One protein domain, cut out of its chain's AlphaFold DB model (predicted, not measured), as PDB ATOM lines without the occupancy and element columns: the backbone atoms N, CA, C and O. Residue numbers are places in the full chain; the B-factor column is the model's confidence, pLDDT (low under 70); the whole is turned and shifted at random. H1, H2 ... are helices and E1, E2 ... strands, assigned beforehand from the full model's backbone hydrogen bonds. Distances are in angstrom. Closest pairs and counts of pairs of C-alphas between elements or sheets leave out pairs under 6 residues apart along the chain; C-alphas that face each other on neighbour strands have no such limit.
ATOM      1  N   SER A 480     543.734 317.608 399.880       82.69
ATOM      2  CA  SER A 480     544.118 318.605 398.864       82.69
ATOM      3  C   SER A 480     544.655 319.890 399.503       82.69
ATOM      4  O   SER A 480     544.325 320.209 400.650       82.69
ATOM      5  N   LEU A 481     545.430 320.679 398.752       79.19
ATOM      6  CA  LEU A 481     545.913 321.981 399.224       79.19
ATOM      7  C   LEU A 481     544.753 322.938 399.552       79.19
ATOM      8  O   LEU A 481     544.785 323.583 400.596       79.19
ATOM      9  N   THR A 482     543.688 322.970 398.747       82.19
ATOM     10  CA  THR A 482     542.448 323.696 399.072       82.19
ATOM     11  C   THR A 482     541.777 323.188 400.351       82.19
ATOM     12  O   THR A 482     541.266 323.996 401.129       82.19
ATOM     13  N   GLN A 483     541.737 321.874 400.601       84.56
ATOM     14  CA  GLN A 483     541.157 321.335 401.838       84.56
ATOM     15  C   GLN A 483     541.969 321.782 403.053       84.56
ATOM     16  O   GLN A 483     541.397 322.316 404.000       84.56
ATOM     17  N   LEU A 484     543.291 321.658 402.978       83.56
ATOM     18  CA  LEU A 484     544.214 322.137 403.995       83.56
ATOM     19  C   LEU A 484     544.072 323.651 404.234       83.56
ATOM     20  O   LEU A 484     543.902 324.085 405.368       83.56
ATOM     21  N   ALA A 485     544.066 324.461 403.176       82.06
ATOM     22  CA  ALA A 485     543.947 325.914 403.266       82.06
ATOM     23  C   ALA A 485     542.638 326.360 403.934       82.06
ATOM     24  O   ALA A 485     542.659 327.192 404.843       82.06
ATOM     25  N   LYS A 486     541.505 325.757 403.554       84.69
ATOM     26  CA  LYS A 486     540.217 325.971 404.233       84.69
ATOM     27  C   LYS A 486     540.275 325.582 405.711       84.69
ATOM     28  O   LYS A 486     539.728 326.311 406.533       84.69
ATOM     29  N   SER A 487     540.942 324.476 406.054       83.31
ATOM     30  CA  SER A 487     541.172 324.064 407.445       83.31
ATOM     31  C   SER A 487     541.999 325.104 408.215       83.31
ATOM     32  O   SER A 487     541.708 325.369 409.373       83.31
ATOM     33  N   LEU A 488     542.935 325.803 407.558       80.12
ATOM     34  CA  LEU A 488     543.629 326.984 408.103       80.12
ATOM     35  C   LEU A 488     542.795 328.284 408.037       80.12
ATOM     36  O   LEU A 488     543.315 329.382 408.249       80.12
ATOM     37  N   GLY A 489     541.506 328.206 407.696       80.12
ATOM     38  CA  GLY A 489     540.606 329.348 407.538       80.12
ATOM     39  C   GLY A 489     540.994 330.324 406.419       80.12
ATOM     40  O   GLY A 489     540.640 331.501 406.510       80.12
ATOM     41  N   ILE A 490     541.756 329.878 405.415       81.19
ATOM     42  CA  ILE A 490     542.107 330.659 404.221       81.19
ATOM     43  C   ILE A 490     540.957 330.552 403.199       81.19
ATOM     44  O   ILE A 490     540.518 329.438 402.894       81.19
ATOM     45  N   PRO A 491     540.443 331.672 402.652       79.75
ATOM     46  CA  PRO A 491     539.406 331.634 401.626       79.75
ATOM     47  C   PRO A 491     539.886 330.944 400.343       79.75
ATOM     48  O   PRO A 491     540.898 331.319 399.761       79.75
ATOM     49  N   VAL A 492     539.107 329.978 399.844       76.50
ATOM     50  CA  VAL A 492     539.421 329.237 398.601       76.50
ATOM     51  C   VAL A 492     539.635 330.166 397.410       76.50
ATOM     52  O   VAL A 492     540.514 329.921 396.600       76.50
ATOM     53  N   GLY A 493     538.829 331.228 397.310       78.38
ATOM     54  CA  GLY A 493     538.877 332.174 396.193       78.38
ATOM     55  C   GLY A 493     540.152 333.014 396.127       78.38
ATOM     56  O   GLY A 493     540.357 333.692 395.123       78.38
ATOM     57  N   ASP A 494     540.995 332.964 397.160       74.38
ATOM     58  CA  ASP A 494     542.309 333.596 397.138       74.38
ATOM     59  C   ASP A 494     543.369 332.641 396.551       74.38
ATOM     60  O   ASP A 494     544.347 333.095 395.954       74.38
ATOM     61  N   ILE A 495     543.183 331.322 396.692       73.38
ATOM     62  CA  ILE A 495     544.123 330.303 396.208       73.38
ATOM     63  C   ILE A 495     544.129 330.331 394.669       73.38
ATOM     64  O   ILE A 495     543.068 330.194 394.061       73.38
ATOM     65  N   PRO A 496     545.294 330.479 394.008       70.69
ATOM     66  CA  PRO A 496     545.356 330.555 392.553       70.69
ATOM     67  C   PRO A 496     544.811 329.296 391.868       70.69
ATOM     68  O   PRO A 496     545.241 328.177 392.169       70.69
ATOM     69  N   ASP A 497     543.923 329.494 390.888       71.62
ATOM     70  CA  ASP A 497     543.400 328.426 390.033       71.62
ATOM     71  C   ASP A 497     544.547 327.572 389.462       71.62
ATOM     72  O   ASP A 497     545.451 328.067 388.784       71.62
ATOM     73  N   GLY A 498     544.497 326.265 389.727       69.69
ATOM     74  CA  GLY A 498     545.493 325.295 389.264       69.69
ATOM     75  C   GLY A 498     546.615 324.969 390.255       69.69
ATOM     76  O   GLY A 498     547.330 323.998 390.012       69.69
ATOM     77  N   LEU A 499     546.748 325.667 391.392       70.06
ATOM     78  CA  LEU A 499     547.747 325.307 392.413       70.06
ATOM     79  C   LEU A 499     547.478 323.910 393.013       70.06
ATOM     80  O   LEU A 499     548.401 323.107 393.139       70.06
ATOM     81  N   ASP A 500     546.204 323.566 393.242       71.56
ATOM     82  CA  ASP A 500     545.753 322.204 393.590       71.56
ATOM     83  C   ASP A 500     546.175 321.145 392.555       71.56
ATOM     84  O   ASP A 500     546.383 319.987 392.891       71.56
ATOM     85  N   SER A 501     546.312 321.512 391.275       74.25
ATOM     86  CA  SER A 501     546.749 320.570 390.231       74.25
ATOM     87  C   SER A 501     548.261 320.323 390.247       74.25
ATOM     88  O   SER A 501     548.722 319.360 389.635       74.25
ATOM     89  N   LEU A 502     549.030 321.179 390.929       67.19
ATOM     90  CA  LEU A 502     550.464 320.998 391.159       67.19
ATOM     91  C   LEU A 502     550.726 320.195 392.442       67.19
ATOM     92  O   LEU A 502     551.633 319.364 392.453       67.19
ATOM     93  N   VAL A 503     549.910 320.395 393.486       70.19
ATOM     94  CA  VAL A 503     549.952 319.654 394.762       70.19
ATOM     95  C   VAL A 503     548.636 318.871 394.953       70.19
ATOM     96  O   VAL A 503     547.793 319.281 395.752       70.19
ATOM     97  N   PRO A 504     548.416 317.767 394.209       66.12
ATOM     98  CA  PRO A 504     547.122 317.077 394.200       66.12
ATOM     99  C   PRO A 504     546.799 316.357 395.514       66.12
ATOM    100  O   PRO A 504     545.632 316.267 395.888       66.12
ATOM    101  N   GLU A 505     547.819 315.846 396.205       75.06
ATOM    102  CA  GLU A 505     547.681 315.013 397.399       75.06
ATOM    103  C   GLU A 505     548.770 315.376 398.419       75.06
ATOM    104  O   GLU A 505     549.963 315.324 398.117       75.06
ATOM    105  N   ILE A 506     548.346 315.745 399.629       74.56
ATOM    106  CA  ILE A 506     549.190 316.053 400.786       74.56
ATOM    107  C   ILE A 506     548.991 314.932 401.806       74.56
ATOM    108  O   ILE A 506     547.973 314.890 402.497       74.56
ATOM    109  N   SER A 507     549.940 313.999 401.880       70.81
ATOM    110  CA  SER A 507     549.931 312.895 402.854       70.81
ATOM    111  C   SER A 507     550.530 313.279 404.208       70.81
ATOM    112  O   SER A 507     550.160 312.702 405.229       70.81
ATOM    113  N   GLU A 508     551.448 314.245 404.207       71.50
ATOM    114  CA  GLU A 508     552.193 314.706 405.375       71.50
ATOM    115  C   GLU A 508     552.175 316.232 405.431       71.50
ATOM    116  O   GLU A 508     552.318 316.895 404.399       71.50
ATOM    117  N   ALA A 509     551.971 316.776 406.630       74.19
ATOM    118  CA  ALA A 509     551.931 318.214 406.856       74.19
ATOM    119  C   ALA A 509     552.346 318.583 408.285       74.19
ATOM    120  O   ALA A 509     551.678 318.198 409.240       74.19
ATOM    121  N   SER A 510     553.414 319.362 408.456       73.62
ATOM    122  CA  SER A 510     553.722 319.984 409.754       73.62
ATOM    123  C   SER A 510     552.747 321.124 410.054       73.62
ATOM    124  O   SER A 510     552.204 321.727 409.139       73.62
ATOM    125  N   PHE A 511     552.542 321.437 411.324       77.31
ATOM    126  CA  PHE A 511     551.812 322.590 411.826       77.31
ATOM    127  C   PHE A 511     552.631 323.181 412.961       77.31
ATOM    128  O   PHE A 511     552.989 322.473 413.899       77.31
ATOM    129  N   LEU A 512     552.870 324.484 412.908       77.19
ATOM    130  CA  LEU A 512     553.494 325.212 413.998       77.19
ATOM    131  C   LEU A 512     552.589 326.371 414.404       77.19
ATOM    132  O   LEU A 512     552.129 327.130 413.552       77.19
ATOM    133  N   TYR A 513     552.351 326.516 415.705       78.62
ATOM    134  CA  TYR A 513     551.745 327.707 416.293       78.62
ATOM    135  C   TYR A 513     552.561 328.150 417.496       78.62
ATOM    136  O   TYR A 513     552.937 327.331 418.332       78.62
ATOM    137  N   ARG A 514     552.751 329.461 417.637       76.56
ATOM    138  CA  ARG A 514     553.445 330.070 418.769       76.56
ATOM    139  C   ARG A 514     552.670 331.275 419.295       76.56
ATOM    140  O   ARG A 514     552.296 332.168 418.532       76.56
ATOM    141  N   SER A 515     552.446 331.314 420.606       71.81
ATOM    142  CA  SER A 515     551.688 332.375 421.274       71.81
ATOM    143  C   SER A 515     552.466 333.691 421.343       71.81
ATOM    144  O   SER A 515     553.658 333.684 421.649       71.81
ATOM    145  N   GLY A 516     551.804 334.834 421.167       66.44
ATOM    146  CA  GLY A 516     552.408 336.162 421.379       66.44
ATOM    147  C   GLY A 516     553.361 336.634 420.271       66.44
ATOM    148  O   GLY A 516     553.583 337.832 420.137       66.44
ATOM    149  N   THR A 517     553.855 335.728 419.428       60.44
ATOM    150  CA  THR A 517     553.987 336.005 417.991       60.44
ATOM    151  C   THR A 517     552.593 336.035 417.359       60.44
ATOM    152  O   THR A 517     551.676 335.408 417.890       60.44
ATOM    153  N   ASP A 518     552.430 336.718 416.222       58.25
ATOM    154  CA  ASP A 518     551.146 336.993 415.541       58.25
ATOM    155  C   ASP A 518     550.477 335.753 414.883       58.25
ATOM    156  O   ASP A 518     549.831 335.839 413.836       58.25
ATOM    157  N   GLY A 519     550.612 334.579 415.509       55.06
ATOM    158  CA  GLY A 519     549.850 333.370 415.209       55.06
ATOM    159  C   GLY A 519     550.078 332.821 413.807       55.06
ATOM    160  O   GLY A 519     549.107 332.389 413.181       55.06
ATOM    161  N   ILE A 520     551.320 332.859 413.306       61.91
ATOM    162  CA  ILE A 520     551.642 332.234 412.022       61.91
ATOM    163  C   ILE A 520     551.314 330.749 412.123       61.91
ATOM    164  O   ILE A 520     551.800 330.071 413.022       61.91
ATOM    165  N   ILE A 521     550.472 330.282 411.205       64.06
ATOM    166  CA  ILE A 521     550.174 328.866 411.022       64.06
ATOM    167  C   ILE A 521     550.791 328.473 409.694       64.06
ATOM    168  O   ILE A 521     550.302 328.914 408.653       64.06
ATOM    169  N   SER A 522     551.856 327.682 409.727       66.75
ATOM    170  CA  SER A 522     552.551 327.189 408.539       66.75
ATOM    171  C   SER A 522     552.344 325.690 408.353       66.75
ATOM    172  O   SER A 522     552.268 324.944 409.328       66.75
ATOM    173  N   VAL A 523     552.251 325.259 407.095       66.94
ATOM    174  CA  VAL A 523     552.153 323.853 406.708       66.94
ATOM    175  C   VAL A 523     553.002 323.556 405.480       66.94
ATOM    176  O   VAL A 523     552.797 324.168 404.431       66.94
ATOM    177  N   THR A 524     553.910 322.584 405.600       69.75
ATOM    178  CA  THR A 524     554.699 322.038 404.483       69.75
ATOM    179  C   THR A 524     554.045 320.782 403.924       69.75
ATOM    180  O   THR A 524     553.851 319.830 404.666       69.75
ATOM    181  N   ALA A 525     553.799 320.732 402.621       68.69
ATOM    182  CA  ALA A 525     553.483 319.522 401.876       68.69
ATOM    183  C   ALA A 525     554.683 319.119 401.010       68.69
ATOM    184  O   ALA A 525     555.185 319.937 400.236       68.69
ATOM    185  N   GLN A 526     555.129 317.866 401.084       68.25
ATOM    186  CA  GLN A 526     556.189 317.351 400.215       68.25
ATOM    187  C   GLN A 526     555.670 316.258 399.281       68.25
ATOM    188  O   GLN A 526     555.044 315.288 399.691       68.25
ATOM    189  N   THR A 527     555.998 316.404 398.002       66.69
ATOM    190  CA  THR A 527     555.963 315.332 397.003       66.69
ATOM    191  C   THR A 527     557.396 315.034 396.558       66.69
ATOM    192  O   THR A 527     558.327 315.784 396.852       66.69
ATOM    193  N   LYS A 528     557.597 313.984 395.754       66.56
ATOM    194  CA  LYS A 528     558.926 313.606 395.239       66.56
ATOM    195  C   LYS A 528     559.664 314.720 394.463       66.56
ATOM    196  O   LYS A 528     560.888 314.647 394.337       66.56
ATOM    197  N   TRP A 529     558.956 315.707 393.911       67.38
ATOM    198  CA  TRP A 529     559.549 316.753 393.060       67.38
ATOM    199  C   TRP A 529     559.149 318.172 393.441       67.38
ATOM    200  O   TRP A 529     559.813 319.097 392.993       67.38
ATOM    201  N   LEU A 530     558.073 318.340 394.205       70.94
ATOM    202  CA  LEU A 530     557.516 319.626 394.597       70.94
ATOM    203  C   LEU A 530     557.349 319.649 396.111       70.94
ATOM    204  O   LEU A 530     556.618 318.832 396.668       70.94
ATOM    205  N   GLU A 531     558.017 320.600 396.742       74.69
ATOM    206  CA  GLU A 531     557.834 320.967 398.140       74.69
ATOM    207  C   GLU A 531     557.018 322.258 398.177       74.69
ATOM    208  O   GLU A 531     557.347 323.196 397.453       74.69
ATOM    209  N   ALA A 532     555.949 322.308 398.966       73.12
ATOM    210  CA  ALA A 532     555.076 323.466 399.067       73.12
ATOM    211  C   ALA A 532     554.876 323.890 400.521       73.12
ATOM    212  O   ALA A 532     554.640 323.041 401.369       73.12
ATOM    213  N   VAL A 533     554.924 325.190 400.809       77.38
ATOM    214  CA  VAL A 533     554.541 325.746 402.115       77.38
ATOM    215  C   VAL A 533     553.361 326.683 401.944       77.38
ATOM    216  O   VAL A 533     553.413 327.599 401.126       77.38
ATOM    217  N   LEU A 534     552.335 326.484 402.765       76.88
ATOM    218  CA  LEU A 534     551.236 327.415 402.978       76.88
ATOM    219  C   LEU A 534     551.385 328.021 404.375       76.88
ATOM    220  O   LEU A 534     551.437 327.270 405.344       76.88
ATOM    221  N   ALA A 535     551.443 329.348 404.513       77.12
ATOM    222  CA  ALA A 535     551.457 329.982 405.833       77.12
ATOM    223  C   ALA A 535     550.452 331.133 405.945       77.12
ATOM    224  O   ALA A 535     550.471 332.059 405.139       77.12
ATOM    225  N   ARG A 536     549.589 331.086 406.964       76.88
ATOM    226  CA  ARG A 536     548.672 332.167 407.358       76.88
ATOM    227  C   ARG A 536     549.392 333.136 408.290       76.88
ATOM    228  O   ARG A 536     550.082 332.699 409.202       76.88
ATOM    229  N   ILE A 537     549.188 334.433 408.094       74.38
ATOM    230  CA  ILE A 537     549.834 335.535 408.817       74.38
ATOM    231  C   ILE A 537     548.738 336.462 409.345       74.38
ATOM    232  O   ILE A 537     547.840 336.830 408.589       74.38
ATOM    233  N   THR A 538     548.823 336.910 410.598       64.12
ATOM    234  CA  THR A 538     547.886 337.916 411.134       64.12
ATOM    235  C   THR A 538     548.565 338.987 411.955       64.12
ATOM    236  O   THR A 538     548.428 339.053 413.172       64.12
ATOM    237  N   SER A 539     549.204 339.916 411.256       59.72
ATOM    238  CA  SER A 539     549.536 341.199 411.857       59.72
ATOM    239  C   SER A 539     548.274 342.058 411.986       59.72
ATOM    240  O   SER A 539     547.763 342.560 410.980       59.72
ATOM    241  N   ALA A 540     547.808 342.243 413.222       51.28
ATOM    242  CA  ALA A 540     546.853 343.241 413.733       51.28
ATOM    243  C   ALA A 540     545.468 343.441 413.063       51.28
ATOM    244  O   ALA A 540     544.505 343.653 413.792       51.28
ATOM    245  N   ASN A 541     545.333 343.458 411.730       51.16
ATOM    246  CA  ASN A 541     544.081 343.756 411.010       51.16
ATOM    247  C   ASN A 541     543.931 343.085 409.624       51.16
ATOM    248  O   ASN A 541     542.883 343.248 409.001       51.16
ATOM    249  N   VAL A 542     544.935 342.361 409.111       57.09
ATOM    250  CA  VAL A 542     544.854 341.697 407.794       57.09
ATOM    251  C   VAL A 542     545.238 340.228 407.937       57.09
ATOM    252  O   VAL A 542     546.345 339.916 408.373       57.09
ATOM    253  N   ALA A 543     544.322 339.335 407.557       60.53
ATOM    254  CA  ALA A 543     544.619 337.920 407.368       60.53
ATOM    255  C   ALA A 543     545.344 337.747 406.029       60.53
ATOM    256  O   ALA A 543     544.725 337.716 404.966       60.53
ATOM    257  N   GLY A 544     546.670 337.688 406.097       70.31
ATOM    258  CA  GLY A 544     547.517 337.333 404.969       70.31
ATOM    259  C   GLY A 544     547.663 335.817 404.869       70.31
ATOM    260  O   GLY A 544     547.601 335.107 405.875       70.31
ATOM    261  N   TRP A 545     547.932 335.309 403.673       76.69
ATOM    262  CA  TRP A 545     548.569 334.006 403.517       76.69
ATOM    263  C   TRP A 545     549.644 334.070 402.438       76.69
ATOM    264  O   TRP A 545     549.615 334.931 401.557       76.69
ATOM    265  N   VAL A 546     550.601 333.155 402.529       76.88
ATOM    266  CA  VAL A 546     551.615 332.900 401.511       76.88
ATOM    267  C   VAL A 546     551.551 331.454 401.067       76.88
ATOM    268  O   VAL A 546     551.356 330.568 401.894       76.88
ATOM    269  N   ALA A 547     551.741 331.221 399.773       77.25
ATOM    270  CA  ALA A 547     552.020 329.898 399.238       77.25
ATOM    271  C   ALA A 547     553.363 329.944 398.516       77.25
ATOM    272  O   ALA A 547     553.613 330.852 397.727       77.25
ATOM    273  N   MET A 548     554.216 328.961 398.753       79.38
ATOM    274  CA  MET A 548     555.435 328.745 397.986       79.38
ATOM    275  C   MET A 548     555.457 327.302 397.507       79.38
ATOM    276  O   MET A 548     555.047 326.428 398.257       79.38
ATOM    277  N   GLY A 549     555.925 327.047 396.287       78.88
ATOM    278  CA  GLY A 549     556.102 325.705 395.736       78.88
ATOM    279  C   GLY A 549     557.406 325.614 394.952       78.88
ATOM    280  O   GLY A 549     557.563 326.344 393.979       78.88
ATOM    281  N   GLY A 550     558.344 324.758 395.357       79.50
ATOM    282  CA  GLY A 550     559.679 324.623 394.765       79.50
ATOM    283  C   GLY A 550     559.963 323.244 394.171       79.50
ATOM    284  O   GLY A 550     559.738 322.224 394.818       79.50
ATOM    285  N   VAL A 551     560.526 323.224 392.959       79.25
ATOM    286  CA  VAL A 551     561.072 322.033 392.297       79.25
ATOM    287  C   VAL A 551     562.594 322.045 392.375       79.25
ATOM    288  O   VAL A 551     563.241 323.000 391.938       79.25
ATOM    289  N   ARG A 552     563.181 320.967 392.906       81.00
ATOM    290  CA  ARG A 552     564.640 320.775 392.929       81.00
ATOM    291  C   ARG A 552     565.137 320.416 391.528       81.00
ATOM    292  O   ARG A 552     564.638 319.472 390.919       81.00
ATOM    293  N   ILE A 553     566.118 321.164 391.028       80.75
ATOM    294  CA  ILE A 553     566.685 321.006 389.678       80.75
ATOM    295  C   ILE A 553     568.164 320.612 389.738       80.75
ATOM    296  O   ILE A 553     568.585 319.761 388.958       80.75
ATOM    297  N   GLN A 554     568.940 321.200 390.657       82.00
ATOM    298  CA  GLN A 554     570.393 320.983 390.789       82.00
ATOM    299  C   GLN A 554     571.174 321.166 389.469       82.00
ATOM    300  O   GLN A 554     572.148 320.460 389.207       82.00
ATOM    301  N   ALA A 555     570.752 322.118 388.630       83.38
ATOM    302  CA  ALA A 555     571.414 322.413 387.359       83.38
ATOM    303  C   ALA A 555     572.556 323.411 387.564       83.38
ATOM    304  O   ALA A 555     572.334 324.536 388.014       83.38
ATOM    305  N   ALA A 556     573.769 323.013 387.196       85.12
ATOM    306  CA  ALA A 556     574.946 323.869 387.254       85.12
ATOM    307  C   ALA A 556     575.147 324.652 385.945       85.12
ATOM    308  O   ALA A 556     574.795 324.180 384.859       85.12
ATOM    309  N   LEU A 557     575.746 325.840 386.016       82.19
ATOM    310  CA  LEU A 557     576.088 326.629 384.829       82.19
ATOM    311  C   LEU A 557     577.122 325.909 383.949       82.19
ATOM    312  O   LEU A 557     577.025 325.969 382.721       82.19
ATOM    313  N   SER A 558     578.021 325.132 384.562       84.31
ATOM    314  CA  SER A 558     578.934 324.199 383.890       84.31
ATOM    315  C   SER A 558     578.232 323.109 383.060       84.31
ATOM    316  O   SER A 558     578.825 322.543 382.142       84.31
ATOM    317  N   GLN A 559     576.956 322.812 383.326       84.06
ATOM    318  CA  GLN A 559     576.186 321.790 382.605       84.06
ATOM    319  C   GLN A 559     575.419 322.360 381.400       84.06
ATOM    320  O   GLN A 559     574.889 321.599 380.586       84.06
ATOM    321  N   LEU A 560     575.347 323.688 381.249       75.88
ATOM    322  CA  LEU A 560     574.621 324.318 380.148       75.88
ATOM    323  C   LEU A 560     575.429 324.247 378.835       75.88
ATOM    324  O   LEU A 560     576.577 324.704 378.808       75.88
ATOM    325  N   PRO A 561     574.844 323.787 377.703       71.88
ATOM    326  CA  PRO A 561     575.572 323.546 376.445       71.88
ATOM    327  C   PRO A 561     576.333 324.737 375.842       71.88
ATOM    328  O   PRO A 561     577.168 324.541 374.964       71.88
ATOM    329  N   LEU A 562     576.028 325.966 376.271       64.88
ATOM    330  CA  LEU A 562     576.646 327.205 375.780       64.88
ATOM    331  C   LEU A 562     577.669 327.817 376.751       64.88
ATOM    332  O   LEU A 562     578.315 328.797 376.393       64.88
ATOM    333  N   VAL A 563     577.804 327.272 377.965       66.56
ATOM    334  CA  VAL A 563     578.615 327.864 379.048       66.56
ATOM    335  C   VAL A 563     579.595 326.853 379.662       66.56
ATOM    336  O   VAL A 563     580.652 327.239 380.158       66.56
ATOM    337  N   GLY A 564     579.310 325.552 379.536       60.19
ATOM    338  CA  GLY A 564     580.003 324.477 380.252       60.19
ATOM    339  C   GLY A 564     581.499 324.277 380.011       60.19
ATOM    340  O   GLY A 564     582.152 323.580 380.777       60.19
ATOM    341  N   GLY A 565     582.070 324.887 378.971       70.94
ATOM    342  CA  GLY A 565     583.510 324.809 378.693       70.94
ATOM    343  C   GLY A 565     584.359 325.916 379.328       70.94
ATOM    344  O   GLY A 565     585.571 325.908 379.125       70.94
ATOM    345  N   GLY A 566     583.751 326.898 380.007       78.19
ATOM    346  CA  GLY A 566     584.433 328.136 380.414       78.19
ATOM    347  C   GLY A 566     584.213 328.593 381.856       78.19
ATOM    348  O   GLY A 566     584.699 329.664 382.205       78.19
ATOM    349  N   VAL A 567     583.494 327.823 382.675       82.00
ATOM    350  CA  VAL A 567     583.218 328.140 384.086       82.00
ATOM    351  C   VAL A 567     584.059 327.216 384.964       82.00
ATOM    352  O   VAL A 567     584.041 326.005 384.757       82.00
ATOM    353  N   SER A 568     584.822 327.773 385.908       81.56
ATOM    354  CA  SER A 568     585.562 326.977 386.898       81.56
ATOM    355  C   SER A 568     584.646 326.506 388.031       81.56
ATOM    356  O   SER A 568     583.668 327.179 388.335       81.56
ATOM    357  N   ASP A 569     584.987 325.417 388.730       78.12
ATOM    358  CA  ASP A 569     584.220 324.930 389.895       78.12
ATOM    359  C   ASP A 569     584.020 326.021 390.975       78.12
ATOM    360  O   ASP A 569     583.007 326.058 391.668       78.12
ATOM    361  N   SER A 570     584.975 326.954 391.096       80.25
ATOM    362  CA  SER A 570     584.916 328.123 391.990       80.25
ATOM    363  C   SER A 570     583.999 329.260 391.518       80.25
ATOM    364  O   SER A 570     583.742 330.193 392.276       80.25
ATOM    365  N   GLU A 571     583.504 329.193 390.285       80.12
ATOM    366  CA  GLU A 571     582.593 330.156 389.655       80.12
ATOM    367  C   GLU A 571     581.262 329.501 389.233       80.12
ATOM    368  O   GLU A 571     580.360 330.189 388.753       80.12
ATOM    369  N   ASP A 572     581.129 328.183 389.414       83.88
ATOM    370  CA  ASP A 572     579.981 327.406 388.961       83.88
ATOM    371  C   ASP A 572     578.761 327.638 389.854       83.88
ATOM    372  O   ASP A 572     578.612 327.089 390.948       83.88
ATOM    373  N   LEU A 573     577.883 328.518 389.379       83.94
ATOM    374  CA  LEU A 573     576.614 328.815 390.016       83.94
ATOM    375  C   LEU A 573     575.611 327.688 389.725       83.94
ATOM    376  O   LEU A 573     575.264 327.426 388.571       83.94
ATOM    377  N   VAL A 574     575.093 327.077 390.792       84.62
ATOM    378  CA  VAL A 574     574.091 326.009 390.728       84.62
ATOM    379  C   VAL A 574     572.703 326.561 391.036       84.62
ATOM    380  O   VAL A 574     572.494 327.244 392.041       84.62
ATOM    381  N   VAL A 575     571.733 326.242 390.181       83.06
ATOM    382  CA  VAL A 575     570.307 326.434 390.451       83.06
ATOM    383  C   VAL A 575     569.805 325.195 391.189       83.06
ATOM    384  O   VAL A 575     569.483 324.178 390.571       83.06
ATOM    385  N   ASP A 576     569.776 325.262 392.520       81.94
ATOM    386  CA  ASP A 576     569.360 324.134 393.362       81.94
ATOM    387  C   ASP A 576     567.843 323.904 393.250       81.94
ATOM    388  O   ASP A 576     567.412 322.783 392.967       81.94
ATOM    389  N   THR A 577     567.046 324.972 393.366       81.75
ATOM    390  CA  THR A 577     565.571 324.940 393.348       81.75
ATOM    391  C   THR A 577     565.029 326.081 392.485       81.75
ATOM    392  O   THR A 577     565.470 327.219 392.638       81.75
ATOM    393  N   ILE A 578     564.043 325.814 391.623       82.69
ATOM    394  CA  ILE A 578     563.164 326.853 391.054       82.69
ATOM    395  C   ILE A 578     561.771 326.632 391.617       82.69
ATOM    396  O   ILE A 578     561.243 325.526 391.560       82.69
ATOM    397  N   GLY A 579     561.167 327.688 392.137       82.00
ATOM    398  CA  GLY A 579     559.820 327.673 392.660       82.00
ATOM    399  C   GLY A 579     558.984 328.857 392.215       82.00
ATOM    400  O   GLY A 579     559.446 329.782 391.544       82.00
ATOM    401  N   LEU A 580     557.729 328.797 392.625       82.06
ATOM    402  CA  LEU A 580     556.765 329.874 392.554       82.06
ATOM    403  C   LEU A 580     556.422 330.309 393.974       82.06
ATOM    404  O   LEU A 580     556.375 329.475 394.878       82.06
ATOM    405  N   ALA A 581     556.158 331.594 394.168       83.50
ATOM    406  CA  ALA A 581     555.669 332.114 395.434       83.50
ATOM    407  C   ALA A 581     554.546 333.128 395.218       83.50
ATOM    408  O   ALA A 581     554.557 333.897 394.260       83.50
ATOM    409  N   TRP A 582     553.591 333.125 396.137       82.38
ATOM    410  CA  TRP A 582     552.407 333.970 396.169       82.38
ATOM    411  C   TRP A 582     552.213 334.524 397.574       82.38
ATOM    412  O   TRP A 582     552.497 333.844 398.561       82.38
ATOM    413  N   ALA A 583     551.656 335.729 397.646       81.75
ATOM    414  CA  ALA A 583     551.087 336.311 398.851       81.75
ATOM    415  C   ALA A 583     549.671 336.817 398.537       81.75
ATOM    416  O   ALA A 583     549.411 337.292 397.430       81.75
ATOM    417  N   SER A 584     548.755 336.731 399.500       76.12
ATOM    418  CA  SER A 584     547.376 337.214 399.339       76.12
ATOM    419  C   SER A 584     547.254 338.739 399.382       76.12
ATOM    420  O   SER A 584     546.294 339.312 398.866       76.12
ATOM    421  N   SER A 585     548.226 339.407 400.004       76.25
ATOM    422  CA  SER A 585     548.238 340.847 400.245       76.25
ATOM    423  C   SER A 585     549.657 341.408 400.214       76.25
ATOM    424  O   SER A 585     550.639 340.666 400.171       76.25
ATOM    425  N   GLY A 586     549.765 342.736 400.320       76.31
ATOM    426  CA  GLY A 586     551.016 343.379 400.709       76.31
ATOM    427  C   GLY A 586     551.565 342.767 401.999       76.31
ATOM    428  O   GLY A 586     550.825 342.630 402.976       76.31
ATOM    429  N   LEU A 587     552.846 342.391 401.992       78.62
ATOM    430  CA  LEU A 587     553.577 341.964 403.187       78.62
ATOM    431  C   LEU A 587     554.660 342.985 403.530       78.62
ATOM    432  O   LEU A 587     555.476 343.352 402.686       78.62
ATOM    433  N   THR A 588     554.693 343.441 404.774       80.50
ATOM    434  CA  THR A 588     555.790 344.266 405.294       80.50
ATOM    435  C   THR A 588     557.089 343.457 405.409       80.50
ATOM    436  O   THR A 588     557.072 342.229 405.499       80.50
ATOM    437  N   ALA A 589     558.234 344.144 405.484       81.50
ATOM    438  CA  ALA A 589     559.535 343.498 405.694       81.50
ATOM    439  C   ALA A 589     559.590 342.651 406.984       81.50
ATOM    440  O   ALA A 589     560.225 341.598 407.006       81.50
ATOM    441  N   ASN A 590     558.883 343.070 408.041       81.12
ATOM    442  CA  ASN A 590     558.777 342.297 409.281       81.12
ATOM    443  C   ASN A 590     558.009 340.987 409.052       81.12
ATOM    444  O   ASN A 590     558.523 339.926 409.393       81.12
ATOM    445  N   GLN A 591     556.843 341.043 408.395       80.00
ATOM    446  CA  GLN A 591     556.068 339.840 408.060       80.00
ATOM    447  C   GLN A 591     556.860 338.893 407.150       80.00
ATOM    448  O   GLN A 591     556.842 337.692 407.379       80.00
ATOM    449  N   ILE A 592     557.599 339.407 406.159       81.06
ATOM    450  CA  ILE A 592     558.480 338.586 405.308       81.06
ATOM    451  C   ILE A 592     559.595 337.927 406.131       81.06
ATOM    452  O   ILE A 592     559.875 336.747 405.943       81.06
ATOM    453  N   THR A 593     560.192 338.650 407.080       83.38
ATOM    454  CA  THR A 593     561.229 338.113 407.980       83.38
ATOM    455  C   THR A 593     560.687 336.994 408.875       83.38
ATOM    456  O   THR A 593     561.393 336.022 409.144       83.38
ATOM    457  N   GLU A 594     559.447 337.115 409.349       79.06
ATOM    458  CA  GLU A 594     558.774 336.091 410.156       79.06
ATOM    459  C   GLU A 594     558.369 334.887 409.297       79.06
ATOM    460  O   GLU A 594     558.754 333.765 409.606       79.06
ATOM    461  N   VAL A 595     557.719 335.113 408.152       79.44
ATOM    462  CA  VAL A 595     557.389 334.075 407.160       79.44
ATOM    463  C   VAL A 595     558.622 333.274 406.746       79.44
ATOM    464  O   VAL A 595     558.589 332.049 406.771       79.44
ATOM    465  N   ASN A 596     559.727 333.941 406.404       83.94
ATOM    466  CA  ASN A 596     560.964 333.274 406.000       83.94
ATOM    467  C   ASN A 596     561.601 332.469 407.134       83.94
ATOM    468  O   ASN A 596     562.234 331.449 406.866       83.94
ATOM    469  N   ARG A 597     561.436 332.905 408.387       83.00
ATOM    470  CA  ARG A 597     561.897 332.167 409.568       83.00
ATOM    471  C   ARG A 597     561.094 330.886 409.756       83.00
ATOM    472  O   ARG A 597     561.700 329.836 409.949       83.00
ATOM    473  N   GLU A 598     559.769 330.964 409.642       77.44
ATOM    474  CA  GLU A 598     558.909 329.789 409.779       77.44
ATOM    475  C   GLU A 598     559.069 328.827 408.594       77.44
ATOM    476  O   GLU A 598     559.235 327.634 408.827       77.44
ATOM    477  N   ILE A 599     559.150 329.327 407.348       76.88
ATOM    478  CA  ILE A 599     559.502 328.520 406.161       76.88
ATOM    479  C   ILE A 599     560.837 327.812 406.383       76.88
ATOM    480  O   ILE A 599     560.905 326.604 406.220       76.88
ATOM    481  N   PHE A 600     561.888 328.524 406.799       82.75
ATOM    482  CA  PHE A 600     563.206 327.917 406.998       82.75
ATOM    483  C   PHE A 600     563.222 326.862 408.117       82.75
ATOM    484  O   PHE A 600     563.971 325.891 408.024       82.75
ATOM    485  N   ARG A 601     562.392 327.026 409.160       77.25
ATOM    486  CA  ARG A 601     562.258 326.054 410.255       77.25
ATOM    487  C   ARG A 601     561.622 324.741 409.788       77.25
ATOM    488  O   ARG A 601     562.109 323.682 410.167       77.25
ATOM    489  N   ILE A 602     560.562 324.807 408.983       72.00
ATOM    490  CA  ILE A 602     559.820 323.626 408.491       72.00
ATOM    491  C   ILE A 602     560.359 323.073 407.161       72.00
ATOM    492  O   ILE A 602     560.061 321.943 406.788       72.00
ATOM    493  N   SER A 603     561.112 323.887 406.423       77.25
ATOM    494  CA  SER A 603     561.669 323.602 405.104       77.25
ATOM    495  C   SER A 603     562.940 324.437 404.870       77.25
ATOM    496  O   SER A 603     562.906 325.514 404.263       77.25
ATOM    497  N   PRO A 604     564.116 323.949 405.299       79.62
ATOM    498  CA  PRO A 604     565.381 324.639 405.053       79.62
ATOM    499  C   PRO A 604     565.824 324.595 403.576       79.62
ATOM    500  O   PRO A 604     566.858 325.172 403.238       79.62
ATOM    501  N   THR A 605     565.090 323.895 402.698       76.69
ATOM    502  CA  THR A 605     565.422 323.719 401.271       76.69
ATOM    503  C   THR A 605     564.580 324.534 400.298       76.69
ATOM    504  O   THR A 605     564.970 324.658 399.129       76.69
ATOM    505  N   LEU A 606     563.458 325.102 400.740       78.50
ATOM    506  CA  LEU A 606     562.746 326.088 399.939       78.50
ATOM    507  C   LEU A 606     563.537 327.405 399.872       78.50
ATOM    508  O   LEU A 606     564.235 327.770 400.822       78.50
ATOM    509  N   PRO A 607     563.447 328.143 398.750       80.75
ATOM    510  CA  PRO A 607     563.957 329.502 398.709       80.75
ATOM    511  C   PRO A 607     563.176 330.398 399.686       80.75
ATOM    512  O   PRO A 607     562.101 330.052 400.159       80.75
ATOM    513  N   GLN A 608     563.702 331.580 399.983       83.38
ATOM    514  CA  GLN A 608     563.031 332.550 400.858       83.38
ATOM    515  C   GLN A 608     562.312 333.630 400.040       83.38
ATOM    516  O   GLN A 608     562.744 333.973 398.941       83.38
ATOM    517  N   PHE A 609     561.233 334.212 400.566       81.69
ATOM    518  CA  PHE A 609     560.674 335.438 399.994       81.69
ATOM    519  C   PHE A 609     561.755 336.533 399.971       81.69
ATOM    520  O   PHE A 609     562.478 336.684 400.959       81.69
ATOM    521  N   PRO A 610     561.897 337.290 398.871       79.12
ATOM    522  CA  PRO A 610     562.845 338.397 398.812       79.12
ATOM    523  C   PRO A 610     562.441 339.511 399.786       79.12
ATOM    524  O   PRO A 610     561.251 339.758 399.994       79.12
ATOM    525  N   ASP A 611     563.423 340.245 400.312       77.75
ATOM    526  CA  ASP A 611     563.147 341.495 401.025       77.75
ATOM    527  C   ASP A 611     562.390 342.474 400.105       77.75
ATOM    528  O   ASP A 611     562.739 342.611 398.923       77.75
ATOM    529  N   PRO A 612     561.369 343.189 400.608       70.06
ATOM    530  CA  PRO A 612     560.614 344.115 399.782       70.06
ATOM    531  C   PRO A 612     561.462 345.358 399.453       70.06
ATOM    532  O   PRO A 612     562.172 345.886 400.318       70.06
ATOM    533  N   PRO A 613     561.392 345.878 398.214       63.81
ATOM    534  CA  PRO A 613     562.227 346.997 397.798       63.81
ATOM    535  C   PRO A 613     561.934 348.264 398.617       63.81
ATOM    536  O   PRO A 613     560.801 348.722 398.711       63.81
ATOM    537  N   ASN A 614     562.985 348.879 399.167       59.84
ATOM    538  CA  ASN A 614     562.950 350.195 399.826       59.84
ATOM    539  C   ASN A 614     561.935 350.353 400.980       59.84
ATOM    540  O   ASN A 614     561.473 351.465 401.240       59.84
ATOM    541  N   GLY A 615     561.605 349.273 401.695       57.50
ATOM    542  CA  GLY A 615     560.733 349.336 402.875       57.50
ATOM    543  C   GLY A 615     559.262 349.636 402.569       57.50
ATOM    544  O   GLY A 615     558.513 349.976 403.485       57.50
ATOM    545  N   THR A 616     558.832 349.513 401.310       57.91
ATOM    546  CA  THR A 616     557.404 349.415 400.986       57.91
ATOM    547  C   THR A 616     556.880 348.023 401.339       57.91
ATOM    548  O   THR A 616     557.651 347.090 401.550       57.91
ATOM    549  N   GLU A 617     555.562 347.856 401.387       63.66
ATOM    550  CA  GLU A 617     554.968 346.518 401.390       63.66
ATOM    551  C   GLU A 617     555.286 345.784 400.078       63.66
ATOM    552  O   GLU A 617     555.467 346.403 399.024       63.66
ATOM    553  N   PHE A 618     555.318 344.457 400.140       63.66
ATOM    554  CA  PHE A 618     555.434 343.568 398.991       63.66
ATOM    555  C   PHE A 618     554.125 343.569 398.192       63.66
ATOM    556  O   PHE A 618     553.307 342.659 398.291       63.66
ATOM    557  N   SER A 619     553.863 344.663 397.477       55.56
ATOM    558  CA  SER A 619     552.557 344.956 396.891       55.56
ATOM    559  C   SER A 619     552.256 344.082 395.670       55.56
ATOM    560  O   SER A 619     552.473 344.496 394.528       55.56
ATOM    561  N   GLY A 620     551.718 342.886 395.894       53.97
ATOM    562  CA  GLY A 620     551.226 342.058 394.804       53.97
ATOM    563  C   GLY A 620     550.542 340.778 395.255       53.97
ATOM    564  O   GLY A 620     551.181 339.898 395.813       53.97
ATOM    565  N   SER A 621     549.290 340.618 394.826       57.62
ATOM    566  CA  SER A 621     548.660 339.313 394.573       57.62
ATOM    567  C   SER A 621     549.253 338.603 393.337       57.62
ATOM    568  O   SER A 621     548.639 337.700 392.767       57.62
ATOM    569  N   LEU A 622     550.418 339.060 392.868       61.28
ATOM    570  CA  LEU A 622     551.095 338.569 391.678       61.28
ATOM    571  C   LEU A 622     552.063 337.447 392.061       61.28
ATOM    572  O   LEU A 622     552.804 337.600 393.036       61.28
ATOM    573  N   PRO A 623     552.110 336.357 391.280       72.75
ATOM    574  CA  PRO A 623     553.141 335.353 391.447       72.75
ATOM    575  C   PRO A 623     554.551 335.914 391.268       72.75
ATOM    576  O   PRO A 623     554.813 336.792 390.442       72.75
ATOM    577  N   LEU A 624     555.481 335.293 391.979       78.19
ATOM    578  CA  LEU A 624     556.914 335.400 391.763       78.19
ATOM    579  C   LEU A 624     557.433 334.057 391.260       78.19
ATOM    580  O   LEU A 624     557.103 333.024 391.839       78.19
ATOM    581  N   VAL A 625     558.319 334.064 390.268       79.25
ATOM    582  CA  VAL A 625     559.304 332.987 390.118       79.25
ATOM    583  C   VAL A 625     560.435 333.268 391.092       79.25
ATOM    584  O   VAL A 625     561.015 334.353 391.084       79.25
ATOM    585  N   ILE A 626     560.774 332.281 391.912       81.06
ATOM    586  CA  ILE A 626     561.889 332.352 392.848       81.06
ATOM    587  C   ILE A 626     562.891 331.240 392.524       81.06
ATOM    588  O   ILE A 626     562.509 330.091 392.338       81.06
ATOM    589  N   ALA A 627     564.182 331.559 392.472       79.75
ATOM    590  CA  ALA A 627     565.258 330.594 392.271       79.75
ATOM    591  C   ALA A 627     566.244 330.620 393.448       79.75
ATOM    592  O   ALA A 627     566.785 331.674 393.795       79.75
ATOM    593  N   ALA A 628     566.508 329.448 394.029       80.06
ATOM    594  CA  ALA A 628     567.610 329.227 394.955       80.06
ATOM    595  C   ALA A 628     568.908 329.040 394.152       80.06
ATOM    596  O   ALA A 628     569.060 328.087 393.385       80.06
ATOM    597  N   LEU A 629     569.830 329.979 394.331       78.44
ATOM    598  CA  LEU A 629     571.099 330.097 393.630       78.44
ATOM    599  C   LEU A 629     572.248 329.804 394.596       78.44
ATOM    600  O   LEU A 629     572.608 330.641 395.429       78.44
ATOM    601  N   ARG A 630     572.857 328.626 394.477       79.81
ATOM    602  CA  ARG A 630     574.041 328.255 395.253       79.81
ATOM    603  C   ARG A 630     575.300 328.679 394.507       79.81
ATOM    604  O   ARG A 630     575.718 328.043 393.541       79.81
ATOM    605  N   LEU A 631     575.899 329.766 394.979       75.31
ATOM    606  CA  LEU A 631     577.264 330.148 394.623       75.31
ATOM    607  C   LEU A 631     578.268 329.255 395.378       75.31
ATOM    608  O   LEU A 631     577.938 328.791 396.472       75.31
ATOM    609  N   PRO A 632     579.499 329.077 394.870       64.75
ATOM    610  CA  PRO A 632     580.600 328.465 395.615       64.75
ATOM    611  C   PRO A 632     580.918 329.250 396.904       64.75
ATOM    612  O   PRO A 632     581.634 330.250 396.907       64.75
ATOM    613  N   GLY A 633     580.310 328.824 398.013       66.56
ATOM    614  CA  GLY A 633     580.315 329.519 399.299       66.56
ATOM    615  C   GLY A 633     579.254 328.960 400.260       66.56
ATOM    616  O   GLY A 633     578.442 328.125 399.866       66.56
ATOM    617  N   PRO A 634     579.241 329.393 401.535       57.69
ATOM    618  CA  PRO A 634     578.478 328.723 402.593       57.69
ATOM    619  C   PRO A 634     576.981 329.069 402.657       57.69
ATOM    620  O   PRO A 634     576.290 328.516 403.508       57.69
ATOM    621  N   GLN A 635     576.469 329.991 401.834       65.56
ATOM    622  CA  GLN A 635     575.055 330.387 401.870       65.56
ATOM    623  C   GLN A 635     574.447 330.488 400.463       65.56
ATOM    624  O   GLN A 635     575.011 331.191 399.614       65.56
ATOM    625  N   PRO A 636     573.294 329.836 400.208       69.38
ATOM    626  CA  PRO A 636     572.529 330.059 398.990       69.38
ATOM    627  C   PRO A 636     571.983 331.490 398.968       69.38
ATOM    628  O   PRO A 636     571.693 332.089 400.004       69.38
ATOM    629  N   ARG A 637     571.833 332.046 397.767       78.38
ATOM    630  CA  ARG A 637     571.147 333.318 397.530       78.38
ATOM    631  C   ARG A 637     569.804 333.053 396.881       78.38
ATOM    632  O   ARG A 637     569.686 332.142 396.068       78.38
ATOM    633  N   THR A 638     568.827 333.900 397.162       77.19
ATOM    634  CA  THR A 638     567.531 333.825 396.493       77.19
ATOM    635  C   THR A 638     567.410 334.923 395.444       77.19
ATOM    636  O   THR A 638     567.626 336.096 395.742       77.19
ATOM    637  N   LEU A 639     567.061 334.549 394.213       78.38
ATOM    638  CA  LEU A 639     566.657 335.475 393.156       78.38
ATOM    639  C   LEU A 639     565.138 335.401 393.000       78.38
ATOM    640  O   LEU A 639     564.606 334.306 392.855       78.38
ATOM    641  N   ALA A 640     564.456 336.542 392.973       76.31
ATOM    642  CA  ALA A 640     563.027 336.615 392.688       76.31
ATOM    643  C   ALA A 640     562.768 337.466 391.439       76.31
ATOM    644  O   ALA A 640     563.394 338.510 391.247       76.31
ATOM    645  N   LEU A 641     561.840 337.012 390.603       73.06
ATOM    646  CA  LEU A 641     561.389 337.667 389.383       73.06
ATOM    647  C   LEU A 641     559.851 337.724 389.409       73.06
ATOM    648  O   LEU A 641     559.231 336.686 389.643       73.06
ATOM    649  N   PRO A 642     559.217 338.887 389.181       70.56
ATOM    650  CA  PRO A 642     557.768 338.944 388.995       70.56
ATOM    651  C   PRO A 642     557.372 338.205 387.708       70.56
ATOM    652  O   PRO A 642     558.119 338.254 386.724       70.56
ATOM    653  N   LEU A 643     556.219 337.532 387.731       61.88
ATOM    654  CA  LEU A 643     555.617 336.864 386.568       61.88
ATOM    655  C   LEU A 643     554.686 337.780 385.757       61.88
ATOM    656  O   LEU A 643     554.016 338.642 386.370       61.88
TER     657      LEU A 643
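AT A GLANCE: This is residues 480 to 643 of the 643 residues of an uncharacterized protein of Streptomyces sp. BA2 (UniProt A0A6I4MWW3). A twisted, curled sheet of six strands makes the body of this domain, with the helix H3 packed slantwise over one face at its E2, E3 and E4 end and with E1 running beside E2. The long hairpin of E4 and E5 reaches out to a loop, residues 557 to 573, at one end of the longest axis, while the short helices H1 and H2 sit near the other end. The printed part has 164 residues with three named helices and seven named strands, in the order H1 H2 E1 E2 E3 E4 E5 H3 E6 E7. The sheet's order is E2 - E3 - E4 - E5 - E6 - E7, all antiparallel; the class is mixed, helices and strands. The whole is compact, with a radius of gyration of the C-alphas of 16.6 A and spans of 53 by 37 by 28 A.

HOW THE PARTS SIT: Start at H1, residues 481 to 487, which only just touches H2, residues 499 to 502, with 3 pairs of C-alphas within 8 A, the closest being Leu 481 and Asp 500 at 5.6 A. Both helices only graze the sheet. E1, residues 506 to 514, pairs with no named strand; its closest C-alpha to E2, residues 521 to 526, is Ser 510, 5.2 A from that of Val 523. E2, E3 of residues 530 to 539, E4 of residues 542 to 556 and E5 of residues 574 to 583 form a meander, each strand the antiparallel neighbour of the one before. Look for N 523 and O 534 at 2.8 A, N 533 and O 548 at 2.8 A, and N 549 and O 580 at 2.8 A. H3, residues 589 to 602, is on one face of the sheet, making two layers, at a height over the sheet of 9.4 A; it lies over E2, E3 and E4. Its closest C-alphas to E3 are Ile 599 and Val 533, 7.0 A. E6, residues 624 to 630, is antiparallel to E5, with N 579 and O 626 at 2.8 A, and forms a hairpin with the edge strand E7, residues 637 to 642, with N 627 and O 639 at 2.8 A. In H1 and H3 every O i to N i+4 pair is within hydrogen-bond range; H2 is too short for one.

IN THESE COORDINATES: Find C-alpha 481, where H1 begins, at (545.913, 321.981, 399.224). E1 is 23.2 A long and E3 28.8 A. E4 starts at C-alpha 542, (544.854, 341.697, 407.794), bends by 59 degrees at residue 553, and is 40.6 A long. E5 measures 26.5 A and H3 20.1 A. E7 ends at C-alpha 642, (557.768, 338.944, 388.995).

THE WHOLE: The two C-alphas farthest apart are those of Asn 541 and Gly 565, 54.4 A. The printed part has no cut. The links H1 to H2, E4 to E5 and H3 to E6 are long. The mean pLDDT of the printed part is 74.3; 42 residues are under 70, among them residues 516 to 529 and 613 to 622.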